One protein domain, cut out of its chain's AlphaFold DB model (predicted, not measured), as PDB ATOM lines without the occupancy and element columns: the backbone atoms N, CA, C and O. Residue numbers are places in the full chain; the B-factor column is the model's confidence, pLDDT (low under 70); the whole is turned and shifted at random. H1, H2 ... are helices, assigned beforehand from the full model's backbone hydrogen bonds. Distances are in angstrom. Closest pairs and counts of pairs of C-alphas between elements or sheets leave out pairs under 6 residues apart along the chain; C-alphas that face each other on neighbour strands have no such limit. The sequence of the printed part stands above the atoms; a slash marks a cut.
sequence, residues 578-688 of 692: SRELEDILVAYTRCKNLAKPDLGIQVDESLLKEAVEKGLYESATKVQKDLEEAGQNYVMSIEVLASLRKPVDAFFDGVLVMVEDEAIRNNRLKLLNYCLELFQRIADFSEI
ATOM      1  N   SER A 578     213.784 246.011 288.454       91.81
ATOM      2  CA  SER A 578     213.278 246.523 287.184       91.81
ATOM      3  C   SER A 578     211.772 246.769 287.271       91.81
ATOM      4  O   SER A 578     211.050 246.067 287.985       91.81
ATOM      5  N   ARG A 579     211.287 247.757 286.515       90.56
ATOM      6  CA  ARG A 579     209.846 248.020 286.400       90.56
ATOM      7  C   ARG A 579     209.145 246.868 285.680       90.56
ATOM      8  O   ARG A 579     207.994 246.553 285.959       90.56
ATOM      9  N   GLU A 580     209.861 246.242 284.763       92.00
ATOM     10  CA  GLU A 580     209.440 245.101 283.971       92.00
ATOM     11  C   GLU A 580     209.059 243.924 284.876       92.00
ATOM     12  O   GLU A 580     207.994 243.332 284.702       92.00
ATOM     13  N   LEU A 581     209.869 243.628 285.900       90.62
ATOM     14  CA  LEU A 581     209.553 242.569 286.859       90.62
ATOM     15  C   LEU A 581     208.332 242.913 287.727       90.62
ATOM     16  O   LEU A 581     207.498 242.038 287.965       90.62
ATOM     17  N   GLU A 582     208.186 244.167 288.169       91.19
ATOM     18  CA  GLU A 582     206.973 244.615 288.873       91.19
ATOM     19  C   GLU A 582     205.725 244.407 288.002       91.19
ATOM     20  O   GLU A 582     204.732 243.831 288.455       91.19
ATOM     21  N   ASP A 583     205.790 244.810 286.731       92.88
ATOM     22  CA  ASP A 583     204.705 244.647 285.765       92.88
ATOM     23  C   ASP A 583     204.337 243.160 285.571       92.88
ATOM     24  O   ASP A 583     203.148 242.808 285.566       92.88
ATOM     25  N   ILE A 584     205.325 242.260 285.510       93.31
ATOM     26  CA  ILE A 584     205.080 240.809 285.479       93.31
ATOM     27  C   ILE A 584     204.385 240.336 286.751       93.31
ATOM     28  O   ILE A 584     203.389 239.622 286.655       93.31
ATOM     29  N   LEU A 585     204.866 240.718 287.935       91.94
ATOM     30  CA  LEU A 585     204.318 240.232 289.205       91.94
ATOM     31  C   LEU A 585     202.845 240.599 289.368       91.94
ATOM     32  O   LEU A 585     202.039 239.760 289.789       91.94
ATOM     33  N   VAL A 586     202.457 241.820 288.991       91.94
ATOM     34  CA  VAL A 586     201.048 242.219 289.069       91.94
ATOM     35  C   VAL A 586     200.207 241.482 288.022       91.94
ATOM     36  O   VAL A 586     199.113 241.008 288.349       91.94
ATOM     37  N   ALA A 587     200.693 241.336 286.784       92.81
ATOM     38  CA  ALA A 587     199.989 240.581 285.743       92.81
ATOM     39  C   ALA A 587     199.821 239.097 286.123       92.81
ATOM     40  O   ALA A 587     198.710 238.564 286.076       92.81
ATOM     41  N   TYR A 588     200.897 238.458 286.586       93.44
ATOM     42  CA  TYR A 588     200.922 237.076 287.054       93.44
ATOM     43  C   TYR A 588     199.955 236.857 288.217       93.44
ATOM     44  O   TYR A 588     199.146 235.933 288.172       93.44
ATOM     45  N   THR A 589     199.970 237.736 289.225       91.81
ATOM     46  CA  THR A 589     199.078 237.635 290.392       91.81
ATOM     47  C   THR A 589     197.609 237.737 289.989       91.81
ATOM     48  O   THR A 589     196.783 236.947 290.454       91.81
ATOM     49  N   ARG A 590     197.268 238.664 289.083       91.50
ATOM     50  CA  ARG A 590     195.898 238.801 288.561       91.50
ATOM     51  C   ARG A 590     195.439 237.522 287.867       91.50
ATOM     52  O   ARG A 590     194.367 237.014 288.196       91.50
ATOM     53  N   CYS A 591     196.261 236.967 286.976       92.88
ATOM     54  CA  CYS A 591     195.939 235.715 286.294       92.88
ATOM     55  C   CYS A 591     195.844 234.535 287.279       92.88
ATOM     56  O   CYS A 591     194.869 233.788 287.234       92.88
ATOM     57  N   LYS A 592     196.801 234.397 288.210       91.81
ATOM     58  CA  LYS A 592     196.879 233.290 289.184       91.81
ATOM     59  C   LYS A 592     195.662 233.236 290.104       91.81
ATOM     60  O   LYS A 592     195.161 232.149 290.366       91.81
ATOM     61  N   ASN A 593     195.146 234.386 290.538       91.75
ATOM     62  CA  ASN A 593     194.007 234.456 291.459       91.75
ATOM     63  C   ASN A 593     192.690 233.910 290.886       91.75
ATOM     64  O   ASN A 593     191.826 233.492 291.655       91.75
ATOM     65  N   LEU A 594     192.513 233.932 289.561       90.75
ATOM     66  CA  LEU A 594     191.308 233.415 288.900       90.75
ATOM     67  C   LEU A 594     191.557 232.160 288.063       90.75
ATOM     68  O   LEU A 594     190.603 231.616 287.522       90.75
ATOM     69  N   ALA A 595     192.796 231.693 287.941       86.06
ATOM     70  CA  ALA A 595     193.118 230.543 287.110       86.06
ATOM     71  C   ALA A 595     192.499 229.235 287.618       86.06
ATOM     72  O   ALA A 595     192.339 229.006 288.820       86.06
ATOM     73  N   LYS A 596     192.186 228.352 286.668       90.44
ATOM     74  CA  LYS A 596     191.696 226.989 286.913       90.44
ATOM     75  C   LYS A 596     192.512 226.005 286.079       90.44
ATOM     76  O   LYS A 596     192.113 225.721 284.946       90.44
ATOM     77  N   PRO A 597     193.672 225.539 286.581       87.44
ATOM     78  CA  PRO A 597     194.637 224.753 285.802       87.44
ATOM     79  C   PRO A 597     194.038 223.493 285.157       87.44
ATOM     80  O   PRO A 597     194.411 223.113 284.051       87.44
ATOM     81  N   ASP A 598     193.050 222.896 285.817       91.81
ATOM     82  CA  ASP A 598     192.269 221.729 285.404       91.81
ATOM     83  C   ASP A 598     191.509 221.908 284.073       91.81
ATOM     84  O   ASP A 598     191.202 220.921 283.405       91.81
ATOM     85  N   LEU A 599     191.251 223.147 283.638       90.62
ATOM     86  CA  LEU A 599     190.612 223.441 282.348       90.62
ATOM     87  C   LEU A 599     191.586 223.451 281.155       90.62
ATOM     88  O   LEU A 599     191.137 223.504 280.004       90.62
ATOM     89  N   GLY A 600     192.897 223.413 281.406       92.50
ATOM     90  CA  GLY A 600     193.940 223.499 280.382       92.50
ATOM     91  C   GLY A 600     194.138 224.906 279.800       92.50
ATOM     92  O   GLY A 600     193.581 225.888 280.292       92.50
ATOM     93  N   ILE A 601     194.952 225.001 278.745       93.44
ATOM     94  CA  ILE A 601     195.394 226.273 278.130       93.44
ATOM     95  C   ILE A 601     194.809 226.531 276.729       93.44
ATOM     96  O   ILE A 601     195.106 227.545 276.108       93.44
ATOM     97  N   GLN A 602     194.004 225.609 276.190       93.75
ATOM     98  CA  GLN A 602     193.507 225.701 274.811       93.75
ATOM     99  C   GLN A 602     192.301 226.640 274.690       93.75
ATOM    100  O   GLN A 602     191.168 226.249 274.983       93.75
ATOM    101  N   VAL A 603     192.559 227.867 274.242       93.12
ATOM    102  CA  VAL A 603     191.542 228.895 273.978       93.12
ATOM    103  C   VAL A 603     190.811 228.603 272.664       93.12
ATOM    104  O   VAL A 603     191.438 228.310 271.650       93.12
ATOM    105  N   ASP A 604     189.485 228.702 272.685       92.75
ATOM    106  CA  ASP A 604     188.628 228.666 271.499       92.75
ATOM    107  C   ASP A 604     188.372 230.100 271.012       92.75
ATOM    108  O   ASP A 604     187.646 230.875 271.646       92.75
ATOM    109  N   GLU A 605     188.977 230.462 269.880       92.94
ATOM    110  CA  GLU A 605     188.860 231.795 269.279       92.94
ATOM    111  C   GLU A 605     187.415 232.167 268.911       92.94
ATOM    112  O   GLU A 605     187.049 233.344 268.950       92.94
ATOM    113  N   SER A 606     186.564 231.181 268.600       92.06
ATOM    114  CA  SER A 606     185.167 231.425 268.213       92.06
ATOM    115  C   SER A 606     184.302 231.923 269.376       92.06
ATOM    116  O   SER A 606     183.265 232.555 269.160       92.06
ATOM    117  N   LEU A 607     184.752 231.683 270.611       91.19
ATOM    118  CA  LEU A 607     184.081 232.083 271.845       91.19
ATOM    119  C   LEU A 607     184.610 233.412 272.419       91.19
ATOM    120  O   LEU A 607     184.115 233.847 273.460       91.19
ATOM    121  N   LEU A 608     185.575 234.071 271.761       91.94
ATOM    122  CA  LEU A 608     186.050 235.416 272.121       91.94
ATOM    123  C   LEU A 608     185.071 236.469 271.567       91.94
ATOM    124  O   LEU A 608     185.042 236.745 270.363       91.94
ATOM    125  N   LYS A 609     184.246 237.055 272.439       87.94
ATOM    126  CA  LYS A 609     183.158 237.974 272.062       87.94
ATOM    127  C   LYS A 609     183.582 239.437 272.117       87.94
ATOM    128  O   LYS A 609     183.314 240.185 271.177       87.94
ATOM    129  N   GLU A 610     184.252 239.833 273.189       90.94
ATOM    130  CA  GLU A 610     184.627 241.215 273.465       90.94
ATOM    131  C   GLU A 610     186.000 241.552 272.873       90.94
ATOM    132  O   GLU A 610     186.895 240.709 272.779       90.94
ATOM    133  N   ALA A 611     186.199 242.821 272.501       91.06
ATOM    134  CA  ALA A 611     187.454 243.278 271.897       91.06
ATOM    135  C   ALA A 611     188.673 243.066 272.816       91.06
ATOM    136  O   ALA A 611     189.762 242.758 272.336       91.06
ATOM    137  N   VAL A 612     188.484 243.179 274.136       92.44
ATOM    138  CA  VAL A 612     189.550 242.977 275.130       92.44
ATOM    139  C   VAL A 612     189.995 241.516 275.245       92.44
ATOM    140  O   VAL A 612     191.165 241.261 275.512       92.44
ATOM    141  N   GLU A 613     189.105 240.549 274.987       92.81
ATOM    142  CA  GLU A 613     189.445 239.119 275.001       92.81
ATOM    143  C   GLU A 613     190.336 238.767 273.810       92.81
ATOM    144  O   GLU A 613     191.367 238.114 273.969       92.81
ATOM    145  N   LYS A 614     189.961 239.264 272.624       92.88
ATOM    146  CA  LYS A 614     190.752 239.114 271.397       92.88
ATOM    147  C   LYS A 614     192.109 239.797 271.533       92.88
ATOM    148  O   LYS A 614     193.124 239.182 271.237       92.88
ATOM    149  N   GLY A 615     192.134 241.019 272.073       94.19
ATOM    150  CA  GLY A 615     193.374 241.763 272.290       94.19
ATOM    151  C   GLY A 615     194.345 241.077 273.259       94.19
ATOM    152  O   GLY A 615     195.551 241.061 273.001       94.19
ATOM    153  N   LEU A 616     193.847 240.477 274.349       95.62
ATOM    154  CA  LEU A 616     194.685 239.694 275.265       95.62
ATOM    155  C   LEU A 616     195.215 238.422 274.591       95.62
ATOM    156  O   LEU A 616     196.404 238.137 274.711       95.62
ATOM    157  N   TYR A 617     194.368 237.692 273.860       96.25
ATOM    158  CA  TYR A 617     194.788 236.487 273.142       96.25
ATOM    159  C   TYR A 617     195.860 236.790 272.086       96.25
ATOM    160  O   TYR A 617     196.924 236.179 272.111       96.25
ATOM    161  N   GLU A 618     195.648 237.802 271.239       96.00
ATOM    162  CA  GLU A 618     196.627 238.252 270.240       96.00
ATOM    163  C   GLU A 618     197.961 238.661 270.883       96.00
ATOM    164  O   GLU A 618     199.030 238.295 270.389       96.00
ATOM    165  N   SER A 619     197.909 239.381 272.011       96.06
ATOM    166  CA  SER A 619     199.108 239.789 272.754       96.06
ATOM    167  C   SER A 619     199.846 238.589 273.350       96.06
ATOM    168  O   SER A 619     201.065 238.513 273.233       96.06
ATOM    169  N   ALA A 620     199.125 237.634 273.943       95.38
ATOM    170  CA  ALA A 620     199.702 236.411 274.501       95.38
ATOM    171  C   ALA A 620     200.343 235.536 273.415       95.38
ATOM    172  O   ALA A 620     201.467 235.069 273.586       95.38
ATOM    173  N   THR A 621     199.689 235.378 272.262       95.38
ATOM    174  CA  THR A 621     200.250 234.638 271.122       95.38
ATOM    175  C   THR A 621     201.464 235.341 270.521       95.38
ATOM    176  O   THR A 621     202.410 234.673 270.105       95.38
ATOM    177  N   LYS A 622     201.478 236.678 270.486       95.56
ATOM    178  CA  LYS A 622     202.668 237.433 270.080       95.56
ATOM    179  C   LYS A 622     203.817 237.226 271.068       95.56
ATOM    180  O   LYS A 622     204.900 236.854 270.645       95.56
ATOM    181  N   VAL A 623     203.558 237.380 272.365       95.31
ATOM    182  CA  VAL A 623     204.550 237.150 273.427       95.31
ATOM    183  C   VAL A 623     205.099 235.730 273.380       95.31
ATOM    184  O   VAL A 623     206.296 235.546 273.551       95.31
ATOM    185  N   GLN A 624     204.272 234.725 273.081       94.56
ATOM    186  CA  GLN A 624     204.765 233.365 272.877       94.56
ATOM    187  C   GLN A 624     205.825 233.299 271.765       94.56
ATOM    188  O   GLN A 624     206.864 232.675 271.967       94.56
ATOM    189  N   LYS A 625     205.575 233.935 270.613       94.44
ATOM    190  CA  LYS A 625     206.529 233.969 269.494       94.44
ATOM    191  C   LYS A 625     207.791 234.746 269.855       94.44
ATOM    192  O   LYS A 625     208.887 234.252 269.629       94.44
ATOM    193  N   ASP A 626     207.633 235.913 270.473       93.75
ATOM    194  CA  ASP A 626     208.752 236.758 270.895       93.75
ATOM    195  C   ASP A 626     209.635 236.027 271.942       93.75
ATOM    196  O   ASP A 626     210.856 236.158 271.926       93.75
ATOM    197  N   LEU A 627     209.047 235.193 272.812       91.75
ATOM    198  CA  LEU A 627     209.781 234.314 273.737       91.75
ATOM    199  C   LEU A 627     210.532 233.186 273.022       91.75
ATOM    200  O   LEU A 627     211.645 232.841 273.415       91.75
ATOM    201  N   GLU A 628     209.931 232.593 271.991       90.81
ATOM    202  CA  GLU A 628     210.592 231.582 271.155       90.81
ATOM    203  C   GLU A 628     211.784 232.190 270.396       90.81
ATOM    204  O   GLU A 628     212.832 231.551 270.293       90.81
ATOM    205  N   GLU A 629     211.666 233.442 269.939       91.69
ATOM    206  CA  GLU A 629     212.758 234.203 269.318       91.69
ATOM    207  C   GLU A 629     213.857 234.601 270.320       91.69
ATOM    208  O   GLU A 629     215.040 234.570 269.974       91.69
ATOM    209  N   ALA A 630     213.496 234.940 271.563       88.88
ATOM    210  CA  ALA A 630     214.451 235.291 272.618       88.88
ATOM    211  C   ALA A 630     215.329 234.102 273.054       88.88
ATOM    212  O   ALA A 630     216.466 234.296 273.498       88.88
ATOM    213  N   GLY A 631     214.832 232.868 272.918       88.25
ATOM    214  CA  GLY A 631     215.567 231.654 273.268       88.25
ATOM    215  C   GLY A 631     216.037 231.664 274.729       88.25
ATOM    216  O   GLY A 631     215.236 231.810 275.647       88.25
ATOM    217  N   GLN A 632     217.349 231.520 274.945       85.69
ATOM    218  CA  GLN A 632     217.970 231.544 276.281       85.69
ATOM    219  C   GLN A 632     218.337 232.958 276.771       85.69
ATOM    220  O   GLN A 632     218.979 233.109 277.810       85.69
ATOM    221  N   ASN A 633     217.948 234.020 276.055       91.50
ATOM    222  CA  ASN A 633     218.104 235.384 276.553       91.50
ATOM    223  C   ASN A 633     216.969 235.720 277.530       91.50
ATOM    224  O   ASN A 633     215.974 236.351 277.173       91.50
ATOM    225  N   TYR A 634     217.118 235.286 278.781       92.81
ATOM    226  CA  TYR A 634     216.063 235.435 279.782       92.81
ATOM    227  C   TYR A 634     215.802 236.887 280.195       92.81
ATOM    228  O   TYR A 634     214.684 237.187 280.598       92.81
ATOM    229  N   VAL A 635     216.772 237.796 280.045       92.19
ATOM    230  CA  VAL A 635     216.551 239.237 280.258       92.19
ATOM    231  C   VAL A 635     215.546 239.764 279.233       92.19
ATOM    232  O   VAL A 635     214.516 240.318 279.611       92.19
ATOM    233  N   MET A 636     215.764 239.484 277.941       92.44
ATOM    234  CA  MET A 636     214.792 239.831 276.895       92.44
ATOM    235  C   MET A 636     213.447 239.125 277.111       92.44
ATOM    236  O   MET A 636     212.397 239.734 276.921       92.44
ATOM    237  N   SER A 637     213.450 237.865 277.554       93.25
ATOM    238  CA  SER A 637     212.209 237.144 277.858       93.25
ATOM    239  C   SER A 637     211.388 237.817 278.962       93.25
ATOM    240  O   SER A 637     210.162 237.885 278.861       93.25
ATOM    241  N   ILE A 638     212.039 238.350 279.999       92.81
ATOM    242  CA  ILE A 638     211.377 239.118 281.062       92.81
ATOM    243  C   ILE A 638     210.814 240.433 280.490       92.81
ATOM    244  O   ILE A 638     209.646 240.745 280.718       92.81
ATOM    245  N   GLU A 639     211.572 241.172 279.676       92.31
ATOM    246  CA  GLU A 639     211.081 242.402 279.026       92.31
ATOM    247  C   GLU A 639     209.838 242.149 278.152       92.31
ATOM    248  O   GLU A 639     208.851 242.891 278.207       92.31
ATOM    249  N   VAL A 640     209.855 241.063 277.375       94.00
ATOM    250  CA  VAL A 640     208.731 240.646 276.527       94.00
ATOM    251  C   VAL A 640     207.514 240.276 277.380       94.00
ATOM    252  O   VAL A 640     206.402 240.725 277.083       94.00
ATOM    253  N   LEU A 641     207.694 239.515 278.465       94.19
ATOM    254  CA  LEU A 641     206.602 239.134 279.372       94.19
ATOM    255  C   LEU A 641     205.953 240.339 280.059       94.19
ATOM    256  O   LEU A 641     204.730 240.356 280.224       94.19
ATOM    257  N   ALA A 642     206.730 241.366 280.412       93.88
ATOM    258  CA  ALA A 642     206.209 242.589 281.028       93.88
ATOM    259  C   ALA A 642     205.173 243.301 280.138       93.88
ATOM    260  O   ALA A 642     204.236 243.935 280.637       93.88
ATOM    261  N   SER A 643     205.260 243.133 278.812       94.31
ATOM    262  CA  SER A 643     204.295 243.710 277.868       94.31
ATOM    263  C   SER A 643     202.856 243.197 278.057       94.31
ATOM    264  O   SER A 643     201.910 243.909 277.701       94.31
ATOM    265  N   LEU A 644     202.664 242.031 278.694       95.00
ATOM    266  CA  LEU A 644     201.340 241.476 279.017       95.00
ATOM    267  C   LEU A 644     200.594 242.257 280.101       95.00
ATOM    268  O   LEU A 644     199.380 242.093 280.233       95.00
ATOM    269  N   ARG A 645     201.266 243.150 280.837       94.50
ATOM    270  CA  ARG A 645     200.645 243.944 281.903       94.50
ATOM    271  C   ARG A 645     199.404 244.700 281.436       94.50
ATOM    272  O   ARG A 645     198.335 244.556 282.025       94.50
ATOM    273  N   LYS A 646     199.538 245.497 280.372       94.88
ATOM    274  CA  LYS A 646     198.442 246.349 279.876       94.88
ATOM    275  C   LYS A 646     197.274 245.532 279.300       94.88
ATOM    276  O   LYS A 646     196.141 245.840 279.665       94.88
ATOM    277  N   PRO A 647     197.494 244.508 278.448       95.06
ATOM    278  CA  PRO A 647     196.413 243.639 277.977       95.06
ATOM    279  C   PRO A 647     195.680 242.903 279.103       95.06
ATOM    280  O   PRO A 647     194.454 242.814 279.066       95.06
ATOM    281  N   VAL A 648     196.404 242.415 280.119       95.25
ATOM    282  CA  VAL A 648     195.792 241.765 281.288       95.25
ATOM    283  C   VAL A 648     194.920 242.760 282.047       95.25
ATOM    284  O   VAL A 648     193.770 242.454 282.348       95.25
ATOM    285  N   ASP A 649     195.406 243.973 282.303       94.12
ATOM    286  CA  ASP A 649     194.607 245.000 282.980       94.12
ATOM    287  C   ASP A 649     193.331 245.343 282.206       94.12
ATOM    288  O   ASP A 649     192.245 245.312 282.779       94.12
ATOM    289  N   ALA A 650     193.441 245.555 280.893       93.81
ATOM    290  CA  ALA A 650     192.289 245.834 280.037       93.81
ATOM    291  C   ALA A 650     191.263 244.688 280.016       93.81
ATOM    292  O   ALA A 650     190.060 244.938 279.943       93.81
ATOM    293  N   PHE A 651     191.715 243.434 280.094       95.12
ATOM    294  CA  PHE A 651     190.830 242.277 280.196       95.12
ATOM    295  C   PHE A 651     190.049 242.284 281.515       95.12
ATOM    296  O   PHE A 651     188.825 242.173 281.498       95.12
ATOM    297  N   PHE A 652     190.724 242.474 282.650       92.81
ATOM    298  CA  PHE A 652     190.066 242.509 283.962       92.81
ATOM    299  C   PHE A 652     189.137 243.719 284.140       92.81
ATOM    300  O   PHE A 652     188.101 243.593 284.792       92.81
ATOM    301  N   ASP A 653     189.471 244.862 283.541       92.06
ATOM    302  CA  ASP A 653     188.638 246.069 283.584       92.06
ATOM    303  C   ASP A 653     187.449 245.990 282.606       92.06
ATOM    304  O   ASP A 653     186.412 246.619 282.827       92.06
ATOM    305  N   GLY A 654     187.591 245.229 281.514       88.19
ATOM    306  CA  GLY A 654     186.627 245.174 280.414       88.19
ATOM    307  C   GLY A 654     185.643 244.003 280.453       88.19
ATOM    308  O   GLY A 654     184.571 244.112 279.856       88.19
ATOM    309  N   VAL A 655     185.962 242.890 281.127       90.19
ATOM    310  CA  VAL A 655     185.081 241.711 281.189       90.19
ATOM    311  C   VAL A 655     184.984 241.077 282.574       90.19
ATOM    312  O   VAL A 655     185.962 240.911 283.295       90.19
ATOM    313  N   LEU A 656     183.780 240.614 282.920       89.94
ATOM    314  CA  LEU A 656     183.570 239.761 284.087       89.94
ATOM    315  C   LEU A 656     184.011 238.328 283.757       89.94
ATOM    316  O   LEU A 656     183.415 237.684 282.901       89.94
ATOM    317  N   VAL A 657     185.022 237.781 284.428       87.44
ATOM    318  CA  VAL A 657     185.475 236.400 284.147       87.44
ATOM    319  C   VAL A 657     184.410 235.365 284.531       87.44
ATOM    320  O   VAL A 657     184.144 234.424 283.786       87.44
ATOM    321  N   MET A 658     183.749 235.569 285.671       89.25
ATOM    322  CA  MET A 658     182.750 234.654 286.228       89.25
ATOM    323  C   MET A 658     181.345 234.945 285.677       89.25
ATOM    324  O   MET A 658     180.483 235.441 286.397       89.25
ATOM    325  N   VAL A 659     181.123 234.655 284.392       90.44
ATOM    326  CA  VAL A 659     179.802 234.765 283.737       90.44
ATOM    327  C   VAL A 659     178.956 233.498 283.885       90.44
ATOM    328  O   VAL A 659     179.477 232.416 284.165       90.44
ATOM    329  N   GLU A 660     177.641 233.641 283.691       86.94
ATOM    330  CA  GLU A 660     176.676 232.531 283.744       86.94
ATOM    331  C   GLU A 660     176.877 231.516 282.611       86.94
ATOM    332  O   GLU A 660     176.721 230.316 282.828       86.94
ATOM    333  N   ASP A 661     177.257 231.988 281.418       92.62
ATOM    334  CA  ASP A 661     177.558 231.125 280.277       92.62
ATOM    335  C   ASP A 661     178.851 230.342 280.538       92.62
ATOM    336  O   ASP A 661     179.962 230.883 280.538       92.62
ATOM    337  N   GLU A 662     178.692 229.043 280.769       92.12
ATOM    338  CA  GLU A 662     179.779 228.144 281.127       92.12
ATOM    339  C   GLU A 662     180.841 228.014 280.028       92.12
ATOM    340  O   GLU A 662     182.028 227.923 280.348       92.12
ATOM    341  N   ALA A 663     180.455 228.064 278.751       91.88
ATOM    342  CA  ALA A 663     181.404 227.961 277.647       91.88
ATOM    343  C   ALA A 663     182.316 229.196 277.599       91.88
ATOM    344  O   ALA A 663     183.538 229.064 277.498       91.88
ATOM    345  N   ILE A 664     181.737 230.389 277.761       92.00
ATOM    346  CA  ILE A 664     182.485 231.656 277.787       92.00
ATOM    347  C   ILE A 664     183.359 231.741 279.038       92.00
ATOM    348  O   ILE A 664     184.540 232.076 278.942       92.00
ATOM    349  N   ARG A 665     182.807 231.401 280.209       94.00
ATOM    350  CA  ARG A 665     183.554 231.380 281.474       94.00
ATOM    351  C   ARG A 665     184.772 230.467 281.371       94.00
ATOM    352  O   ARG A 665     185.878 230.889 281.693       94.00
ATOM    353  N   ASN A 666     184.584 229.238 280.895       94.31
ATOM    354  CA  ASN A 666     185.683 228.288 280.760       94.31
ATOM    355  C   ASN A 666     186.720 228.787 279.745       94.31
ATOM    356  O   ASN A 666     187.910 228.677 280.014       94.31
ATOM    357  N   ASN A 667     186.302 229.397 278.631       95.12
ATOM    358  CA  ASN A 667     187.236 229.952 277.650       95.12
ATOM    359  C   ASN A 667     188.085 231.106 278.218       95.12
ATOM    360  O   ASN A 667     189.300 231.131 278.035       95.12
ATOM    361  N   ARG A 668     187.468 232.017 278.985       94.56
ATOM    362  CA  ARG A 668     188.166 233.097 279.708       94.56
ATOM    363  C   ARG A 668     189.192 232.552 280.701       94.56
ATOM    364  O   ARG A 668     190.308 233.057 280.768       94.56
ATOM    365  N   LEU A 669     188.838 231.504 281.442       94.25
ATOM    366  CA  LEU A 669     189.751 230.842 282.379       94.25
ATOM    367  C   LEU A 669     190.928 230.169 281.660       94.25
ATOM    368  O   LEU A 669     192.063 230.298 282.108       94.25
ATOM    369  N   LYS A 670     190.686 229.520 280.513       95.75
ATOM    370  CA  LYS A 670     191.757 228.958 279.676       95.75
ATOM    371  C   LYS A 670     192.697 230.035 279.133       95.75
ATOM    372  O   LYS A 670     193.899 229.800 279.080       95.75
ATOM    373  N   LEU A 671     192.185 231.222 278.793       95.50
ATOM    374  CA  LEU A 671     193.009 232.362 278.374       95.50
ATOM    375  C   LEU A 671     193.929 232.854 279.507       95.50
ATOM    376  O   LEU A 671     195.105 233.125 279.268       95.50
ATOM    377  N   LEU A 672     193.429 232.905 280.747       95.44
ATOM    378  CA  LEU A 672     194.254 233.220 281.920       95.44
ATOM    379  C   LEU A 672     195.300 232.131 282.195       95.44
ATOM    380  O   LEU A 672     196.455 232.458 282.466       95.44
ATOM    381  N   ASN A 673     194.928 230.852 282.073       94.94
ATOM    382  CA  ASN A 673     195.870 229.736 282.192       94.94
ATOM    383  C   ASN A 673     196.968 229.809 281.121       94.94
ATOM    384  O   ASN A 673     198.131 229.570 281.423       94.94
ATOM    385  N   TYR A 674     196.617 230.169 279.883       95.38
ATOM    386  CA  TYR A 674     197.583 230.340 278.800       95.38
ATOM    387  C   TYR A 674     198.588 231.454 279.111       95.38
ATOM    388  O   TYR A 674     199.788 231.249 278.966       95.38
ATOM    389  N   CYS A 675     198.127 232.595 279.638       94.75
ATOM    390  CA  CYS A 675     199.025 233.657 280.099       94.75
ATOM    391  C   CYS A 675     199.935 233.186 281.245       94.75
ATOM    392  O   CYS A 675     201.126 233.487 281.244       94.75
ATOM    393  N   LEU A 676     199.400 232.430 282.214       92.62
ATOM    394  CA  LEU A 676     200.202 231.856 283.300       92.62
ATOM    395  C   LEU A 676     201.281 230.912 282.795       92.62
ATOM    396  O   LEU A 676     202.406 230.999 283.276       92.62
ATOM    397  N   GLU A 677     200.968 230.067 281.818       92.12
ATOM    398  CA  GLU A 677     201.949 229.149 281.240       92.12
ATOM    399  C   GLU A 677     203.131 229.909 280.624       92.12
ATOM    400  O   GLU A 677     204.274 229.497 280.797       92.12
ATOM    401  N   LEU A 678     202.888 231.063 279.985       93.44
ATOM    402  CA  LEU A 678     203.956 231.914 279.441       93.44
ATOM    403  C   LEU A 678     204.881 232.453 280.538       93.44
ATOM    404  O   LEU A 678     206.098 232.344 280.407       93.44
ATOM    405  N   PHE A 679     204.328 232.976 281.638       92.12
ATOM    406  CA  PHE A 679     205.137 233.418 282.780       92.12
ATOM    407  C   PHE A 679     205.925 232.247 283.389       92.12
ATOM    408  O   PHE A 679     207.122 232.352 283.662       92.12
ATOM    409  N   GLN A 680     205.277 231.092 283.539       88.75
ATOM    410  CA  GLN A 680     205.861 229.916 284.176       88.75
ATOM    411  C   GLN A 680     206.966 229.228 283.353       88.75
ATOM    412  O   GLN A 680     207.661 228.360 283.891       88.75
ATOM    413  N   ARG A 681     207.186 229.623 282.088       87.44
ATOM    414  CA  ARG A 681     208.394 229.246 281.326       87.44
ATOM    415  C   ARG A 681     209.672 229.821 281.942       87.44
ATOM    416  O   ARG A 681     210.727 229.212 281.813       87.44
ATOM    417  N   ILE A 682     209.581 230.965 282.622       88.12
ATOM    418  CA  ILE A 682     210.727 231.619 283.264       88.12
ATOM    419  C   ILE A 682     210.816 231.210 284.734       88.12
ATOM    420  O   ILE A 682     211.816 230.633 285.155       88.12
ATOM    421  N   ALA A 683     209.767 231.439 285.522       90.12
ATOM    422  CA  ALA A 683     209.759 231.071 286.935       90.12
ATOM    423  C   ALA A 683     208.348 231.029 287.527       90.12
ATOM    424  O   ALA A 683     207.398 231.567 286.954       90.12
ATOM    425  N   ASP A 684     208.215 230.437 288.716       90.38
ATOM    426  CA  ASP A 684     207.043 230.682 289.554       90.38
ATOM    427  C   ASP A 684     207.183 232.030 290.270       90.38
ATOM    428  O   ASP A 684     207.720 232.137 291.372       90.38
ATOM    429  N   PHE A 685     206.644 233.070 289.640       90.38
ATOM    430  CA  PHE A 685     206.657 234.435 290.161       90.38
ATOM    431  C   PHE A 685     205.897 234.616 291.489       90.38
ATOM    432  O   PHE A 685     206.017 235.675 292.094       90.38
ATOM    433  N   SER A 686     205.142 233.624 291.984       88.00
ATOM    434  CA  SER A 686     204.511 233.746 293.312       88.00
ATOM    435  C   SER A 686     205.479 233.609 294.480       88.00
ATOM    436  O   SER A 686     205.134 234.005 295.589       88.00
ATOM    437  N   GLU A 687     206.669 233.069 294.232       89.06
ATOM    438  CA  GLU A 687     207.715 232.957 295.246       89.06
ATOM    439  C   GLU A 687     208.489 234.274 295.421       89.06
ATOM    440  O   GLU A 687     209.142 234.463 296.444       89.06
ATOM    441  N   ILE A 688     208.401 235.203 294.456       87.31
ATOM    442  CA  ILE A 688     209.146 236.471 294.449       87.31
ATOM    443  C   ILE A 688     208.470 237.504 295.353       87.31
ATOM    444  O   ILE A 688     207.282 237.799 295.211       87.31
TER     445      ILE A 688
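Overview. This is residues 578 to 688 of the 692 residues of the protein "Glycine--tRNA ligase beta subunit" of Actinobacteria bacterium (UniProt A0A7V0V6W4). Four helices, H1, H2, H4 and H5, stand side by side in an up-and-down bundle, each running against the one before it in the chain, with H1 and H2 on opposite corners and H4 and H5 on the other two. Short H3 comes just before H4, and the two follow each other end to end along H2, while the long link from H1 to H2 passes round the outside of H5. The printed part has 111 residues with five named helices, H1 to H5 in that order, and no named strand; the class is all helix. It is compact, with a radius of gyration of the C-alphas of 13.3 A, and elongated, spanning 41 by 26 by 25 A.

Along the chain. Find C-alpha 611 at (187.454, 243.278, 271.897); from there H2, the longest helix, runs through residues 611 to 630 for 28.2 A. Look next at H5, residues 662 to 680, 26.3 A long, which ends at C-alpha 680 at (205.861, 229.916, 284.176). H1 holds residues 579 to 594 over 23.7 A, beginning at C-alpha 579 at (209.846, 248.020, 286.400). Two shorter helices remain: H3, residues 634 to 642, 12.2 A, and H4, residues 645 to 654, 14.2 A.

Arrangement. Start at H2, which with H1 is a hub, touching three helices each. H2 touches H5 at a shallow tilt of 26 degrees, the same way, with the C-alphas of Ala 620 and Cys 675 closest at 6.3 A. With residues 612 to 619 alone it touches H4, opposite ways at a shallow tilt of 17 degrees; the closest C-alphas, of Leu 616 and Pro 647, are 5.1 A apart. H2 and H3 form a helical hairpin at a shallow tilt of 6 degrees, where you find the C-alphas of Leu 627 and Ser 637 closest at 5.6 A. Turn to H1: it touches H5 opposite ways at 35.3 degrees, only just a steep tilt, with the C-alphas of Cys 591 and Leu 672 closest at 5.3 A. H1 touches H4 the same way at 38 degrees, also only just steep, and its closest C-alphas there, of Ala 587 and Arg 645, are 5.1 A apart. H1 and H2 are apart, as are H4 and H5. Every O i to N i+4 pair is within hydrogen-bond range in H2, H3, H4 and H5, and 11 of 12 are in H1.

Size, cuts and confidence. The C-alphas farthest apart, of Asn 633 and Glu 660, are 42.1 A from each other. The printed part has no cut. The link from H1 to H2, residues 595 to 610, is long. In this predicted model the mean pLDDT of the printed part is 92.3, and no printed residue is under 70.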